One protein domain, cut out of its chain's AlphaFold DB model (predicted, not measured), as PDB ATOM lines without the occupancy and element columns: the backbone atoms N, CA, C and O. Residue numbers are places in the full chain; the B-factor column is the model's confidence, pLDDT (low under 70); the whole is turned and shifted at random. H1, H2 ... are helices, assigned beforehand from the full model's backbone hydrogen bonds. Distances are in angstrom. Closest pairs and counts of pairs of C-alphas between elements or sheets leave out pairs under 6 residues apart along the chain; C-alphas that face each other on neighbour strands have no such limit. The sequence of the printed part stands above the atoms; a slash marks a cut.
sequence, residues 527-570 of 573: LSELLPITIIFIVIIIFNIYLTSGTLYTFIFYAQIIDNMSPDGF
ATOM      1  N   LEU A 527     -24.995  26.236   6.734       86.12
ATOM      2  CA  LEU A 527     -24.668  27.072   7.889       86.12
ATOM      3  C   LEU A 527     -25.295  26.592   9.207       86.12
ATOM      4  O   LEU A 527     -24.691  26.812  10.254       86.12
ATOM      5  N   SER A 528     -26.477  25.972   9.178       84.38
ATOM      6  CA  SER A 528     -27.219  25.557  10.377       84.38
ATOM      7  C   SER A 528     -26.943  24.118  10.793       84.38
ATOM      8  O   SER A 528     -26.883  23.844  11.984       84.38
ATOM      9  N   GLU A 529     -26.750  23.207   9.840       84.06
ATOM     10  CA  GLU A 529     -26.554  21.782  10.127       84.06
ATOM     11  C   GLU A 529     -25.098  21.378   9.908       84.06
ATOM     12  O   GLU A 529     -24.421  20.897  10.817       84.06
ATOM     13  N   LEU A 530     -24.574  21.621   8.703       87.88
ATOM     14  CA  LEU A 530     -23.266  21.090   8.321       87.88
ATOM     15  C   LEU A 530     -22.124  21.775   9.086       87.88
ATOM     16  O   LEU A 530     -21.215  21.107   9.582       87.88
ATOM     17  N   LEU A 531     -22.164  23.104   9.196       90.06
ATOM     18  CA  LEU A 531     -21.114  23.905   9.818       90.06
ATOM     19  C   LEU A 531     -21.032  23.672  11.337       90.06
ATOM     20  O   LEU A 531     -19.925  23.403  11.802       90.06
ATOM     21  N   PRO A 532     -22.131  23.667  12.120       86.56
ATOM     22  CA  PRO A 532     -22.055  23.390  13.553       86.56
ATOM     23  C   PRO A 532     -21.604  21.965  13.851       86.56
ATOM     24  O   PRO A 532     -20.755  21.784  14.719       86.56
ATOM     25  N   ILE A 533     -22.077  20.965  13.093       87.25
ATOM     26  CA  ILE A 533     -21.590  19.584  13.224       87.25
ATOM     27  C   ILE A 533     -20.084  19.536  12.952       87.25
ATOM     28  O   ILE A 533     -19.328  18.977  13.747       87.25
ATOM     29  N   THR A 534     -19.624  20.178  11.877       89.38
ATOM     30  CA  THR A 534     -18.198  20.221  11.525       89.38
ATOM     31  C   THR A 534     -17.368  20.910  12.614       89.38
ATOM     32  O   THR A 534     -16.315  20.399  12.991       89.38
ATOM     33  N   ILE A 535     -17.846  22.024  13.178       88.00
ATOM     34  CA  ILE A 535     -17.182  22.727  14.288       88.00
ATOM     35  C   ILE A 535     -17.125  21.844  15.535       88.00
ATOM     36  O   ILE A 535     -16.068  21.748  16.153       88.00
ATOM     37  N   ILE A 536     -18.220  21.166  15.891       86.19
ATOM     38  CA  ILE A 536     -18.257  20.237  17.028       86.19
ATOM     39  C   ILE A 536     -17.219  19.126  16.835       86.19
ATOM     40  O   ILE A 536     -16.433  18.868  17.744       86.19
ATOM     41  N   PHE A 537     -17.146  18.522  15.645       84.88
ATOM     42  CA  PHE A 537     -16.124  17.519  15.331       84.88
ATOM     43  C   PHE A 537     -14.700  18.076  15.457       84.88
ATOM     44  O   PHE A 537     -13.840  17.418  16.041       84.88
ATOM     45  N   ILE A 538     -14.447  19.294  14.973       86.69
ATOM     46  CA  ILE A 538     -13.138  19.952  15.100       86.69
ATOM     47  C   ILE A 538     -12.782  20.193  16.573       86.69
ATOM     48  O   ILE A 538     -11.664  19.889  16.981       86.69
ATOM     49  N   VAL A 539     -13.718  20.689  17.387       84.81
ATOM     50  CA  VAL A 539     -13.523  20.902  18.832       84.81
ATOM     51  C   VAL A 539     -13.192  19.581  19.526       84.81
ATOM     52  O   VAL A 539     -12.239  19.513  20.296       84.81
ATOM     53  N   ILE A 540     -13.920  18.510  19.216       83.31
ATOM     54  CA  ILE A 540     -13.678  17.180  19.787       83.31
ATOM     55  C   ILE A 540     -12.268  16.680  19.457       83.31
ATOM     56  O   ILE A 540     -11.592  16.159  20.343       83.31
ATOM     57  N   ILE A 541     -11.806  16.883  18.220       84.38
ATOM     58  CA  ILE A 541     -10.459  16.494  17.783       84.38
ATOM     59  C   ILE A 541      -9.382  17.359  18.458       84.38
ATOM     60  O   ILE A 541      -8.423  16.813  18.998       84.38
ATOM     61  N   ILE A 542      -9.531  18.690  18.467       86.38
ATOM     62  CA  ILE A 542      -8.534  19.623  19.027       86.38
ATOM     63  C   ILE A 542      -8.377  19.434  20.537       86.38
ATOM     64  O   ILE A 542      -7.257  19.399  21.044       86.38
ATOM     65  N   PHE A 543      -9.488  19.310  21.260       82.94
ATOM     66  CA  PHE A 543      -9.481  19.155  22.715       82.94
ATOM     67  C   PHE A 543      -9.378  17.688  23.162       82.94
ATOM     68  O   PHE A 543      -9.436  17.417  24.359       82.94
ATOM     69  N   ASN A 544      -9.213  16.754  22.215       79.19
ATOM     70  CA  ASN A 544      -9.127  15.310  22.439       79.19
ATOM     71  C   ASN A 544     -10.234  14.790  23.378       79.19
ATOM     72  O   ASN A 544      -9.993  14.061  24.343       79.19
ATOM     73  N   ILE A 545     -11.468  15.236  23.126       75.12
ATOM     74  CA  ILE A 545     -12.632  14.865  23.929       75.12
ATOM     75  C   ILE A 545     -13.018  13.435  23.554       75.12
ATOM     76  O   ILE A 545     -13.494  13.166  22.452       75.12
ATOM     77  N   TYR A 546     -12.867  12.500  24.488       75.00
ATOM     78  CA  TYR A 546     -13.347  11.136  24.296       75.00
ATOM     79  C   TYR A 546     -14.880  11.111  24.395       75.00
ATOM     80  O   TYR A 546     -15.446  11.003  25.486       75.00
ATOM     81  N   LEU A 547     -15.558  11.185  23.243       65.19
ATOM     82  CA  LEU A 547     -17.013  10.988  23.113       65.19
ATOM     83  C   LEU A 547     -17.484   9.643  23.701       65.19
ATOM     84  O   LEU A 547     -18.639   9.502  24.085       65.19
ATOM     85  N   THR A 548     -16.581   8.664  23.787       66.00
ATOM     86  CA  THR A 548     -16.795   7.338  24.386       66.00
ATOM     87  C   THR A 548     -16.543   7.291  25.897       66.00
ATOM     88  O   THR A 548     -16.629   6.220  26.496       66.00
ATOM     89  N   SER A 549     -16.230   8.420  26.543       74.06
ATOM     90  CA  SER A 549     -16.121   8.472  28.003       74.06
ATOM     91  C   SER A 549     -17.492   8.262  28.654       74.06
ATOM     92  O   SER A 549     -18.506   8.816  28.221       74.06
ATOM     93  N   GLY A 550     -17.536   7.450  29.715       72.94
ATOM     94  CA  GLY A 550     -18.793   7.048  30.357       72.94
ATOM     95  C   GLY A 550     -19.643   8.221  30.863       72.94
ATOM     96  O   GLY A 550     -20.870   8.157  30.818       72.94
ATOM     97  N   THR A 551     -19.022   9.326  31.282       74.88
ATOM     98  CA  THR A 551     -19.709  10.542  31.745       74.88
ATOM     99  C   THR A 551     -20.415  11.293  30.619       74.88
ATOM    100  O   THR A 551     -21.563  11.698  30.792       74.88
ATOM    101  N   LEU A 552     -19.775  11.446  29.455       73.44
ATOM    102  CA  LEU A 552     -20.385  12.138  28.319       73.44
ATOM    103  C   LEU A 552     -21.490  11.288  27.676       73.44
ATOM    104  O   LEU A 552     -22.548  11.811  27.335       73.44
ATOM    105  N   TYR A 553     -21.283   9.970  27.591       77.75
ATOM    106  CA  TYR A 553     -22.309   9.035  27.126       77.75
ATOM    107  C   TYR A 553     -23.556   9.075  28.018       77.75
ATOM    108  O   TYR A 553     -24.672   9.155  27.513       77.75
ATOM    109  N   THR A 554     -23.372   9.108  29.343       78.06
ATOM    110  CA  THR A 554     -24.485   9.229  30.298       78.06
ATOM    111  C   THR A 554     -25.238  10.548  30.118       78.06
ATOM    112  O   THR A 554     -26.465  10.555  30.158       78.06
ATOM    113  N   PHE A 555     -24.534  11.655  29.860       80.25
ATOM    114  CA  PHE A 555     -25.162  12.951  29.595       80.25
ATOM    115  C   PHE A 555     -25.963  12.961  28.284       80.25
ATOM    116  O   PHE A 555     -27.111  13.398  28.277       80.25
ATOM    117  N   ILE A 556     -25.395  12.438  27.190       78.12
ATOM    118  CA  ILE A 556     -26.078  12.341  25.889       78.12
ATOM    119  C   ILE A 556     -27.309  11.434  25.998       78.12
ATOM    120  O   ILE A 556     -28.390  11.801  25.547       78.12
ATOM    121  N   PHE A 557     -27.166  10.277  26.646       78.25
ATOM    122  CA  PHE A 557     -28.264   9.341  26.864       78.25
ATOM    123  C   PHE A 557     -29.371   9.946  27.741       78.25
ATOM    124  O   PHE A 557     -30.552   9.818  27.424       78.25
ATOM    125  N   TYR A 558     -29.010  10.672  28.803       80.69
ATOM    126  CA  TYR A 558     -29.969  11.390  29.646       80.69
ATOM    127  C   TYR A 558     -30.710  12.490  28.875       80.69
ATOM    128  O   TYR A 558     -31.929  12.602  28.993       80.69
ATOM    129  N   ALA A 559     -30.008  13.260  28.037       78.00
ATOM    130  CA  ALA A 559     -30.623  14.274  27.183       78.00
ATOM    131  C   ALA A 559     -31.612  13.655  26.177       78.00
ATOM    132  O   ALA A 559     -32.707  14.180  26.001       78.00
ATOM    133  N   GLN A 560     -31.272  12.505  25.587       77.69
ATOM    134  CA  GLN A 560     -32.163  11.761  24.687       77.69
ATOM    135  C   GLN A 560     -33.388  11.177  25.407       77.69
ATOM    136  O   GLN A 560     -34.478  11.156  24.836       77.69
ATOM    137  N   ILE A 561     -33.241  10.720  26.657       76.88
ATOM    138  CA  ILE A 561     -34.377  10.285  27.483       76.88
ATOM    139  C   ILE A 561     -35.294  11.466  27.805       76.88
ATOM    140  O   ILE A 561     -36.505  11.325  27.665       76.88
ATOM    141  N   ILE A 562     -34.746  12.618  28.206       74.12
ATOM    142  CA  ILE A 562     -35.551  13.816  28.484       74.12
ATOM    143  C   ILE A 562     -36.298  14.285  27.235       74.12
ATOM    144  O   ILE A 562     -37.477  14.611  27.338       74.12
ATOM    145  N   ASP A 563     -35.652  14.290  26.069       65.56
ATOM    146  CA  ASP A 563     -36.283  14.712  24.816       65.56
ATOM    147  C   ASP A 563     -37.426  13.763  24.411       65.56
ATOM    148  O   ASP A 563     -38.534  14.205  24.118       65.56
ATOM    149  N   ASN A 564     -37.221  12.445  24.536       58.78
ATOM    150  CA  ASN A 564     -38.278  11.451  24.310       58.78
ATOM    151  C   ASN A 564     -39.380  11.452  25.386       58.78
ATOM    152  O   ASN A 564     -40.486  10.980  25.124       58.78
ATOM    153  N   MET A 565     -39.099  11.952  26.594       54.69
ATOM    154  CA  MET A 565     -40.083  12.134  27.669       54.69
ATOM    155  C   MET A 565     -40.727  13.533  27.662       54.69
ATOM    156  O   MET A 565     -41.584  13.809  28.504       54.69
ATOM    157  N   SER A 566     -40.352  14.411  26.724       42.81
ATOM    158  CA  SER A 566     -40.937  15.743  26.586       42.81
ATOM    159  C   SER A 566     -42.439  15.643  26.238       42.81
ATOM    160  O   SER A 566     -42.826  14.805  25.416       42.81
ATOM    161  N   PRO A 567     -43.326  16.465  26.837       44.84
ATOM    162  CA  PRO A 567     -44.772  16.203  26.910       44.84
ATOM    163  C   PRO A 567     -45.540  16.283  25.584       44.84
ATOM    164  O   PRO A 567     -46.737  15.992  25.552       44.84
ATOM    165  N   ASP A 568     -44.888  16.648  24.482       44.31
ATOM    166  CA  ASP A 568     -45.542  16.759  23.176       44.31
ATOM    167  C   ASP A 568     -45.879  15.389  22.551       44.31
ATOM    168  O   ASP A 568     -46.673  15.327  21.612       44.31
ATOM    169  N   GLY A 569     -45.337  14.290  23.097       41.38
ATOM    170  CA  GLY A 569     -45.660  12.913  22.700       41.38
ATOM    171  C   GLY A 569     -46.717  12.199  23.558       41.38
ATOM    172  O   GLY A 569     -47.168  11.124  23.172       41.38
ATOM    173  N   PHE A 570     -47.136  12.769  24.698       34.91
ATOM    174  CA  PHE A 570     -48.006  12.087  25.680       34.91
ATOM    175  C   PHE A 570     -49.436  12.643  25.793       34.91
ATOM    176  O   PHE A 570     -50.237  12.107  26.555       34.91
TER     177      PHE A 570
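What this domain is: This is residues 527 to 570 of the 573 residues of an uncharacterized protein of Amphimedon queenslandica (UniProt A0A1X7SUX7). Two helices of similar length, H1 then H2, make a wide-open, flat U, with the link between them as its base and no part filling the space between the arms. The helices run roughly opposite ways, and residues 565 to 570 stick out beyond H2 as a tail. The printed part has 44 residues with two named helices and no named strand; the class is all helix. It is only just loose, close to extended, with a radius of gyration of the C-alphas of 13.7 A and spans of 40 by 30 by 9 A.

How they stand to each other: H1, residues 527 to 542, and H2, residues 550 to 564, are apart, with no C-alpha of the one within 8 A of the other. Every O i to N i+4 pair is within hydrogen-bond range in H2, and 10 of 12 are in H1.

Where its parts are: H1 begins at C-alpha 527, (-24.668, 27.072, 7.889), and is 21.0 A long. H2 is 20.9 A long and ends at C-alpha 564, (-38.278, 11.451, 24.310).

The domain as a whole: The C-alphas farthest apart, those of Ile 542 and Phe 570, are 40.7 A apart. The printed part has no cut, and the link of 7 residues is short. Residues 547 to 548 and 563 to 570 are under pLDDT 70.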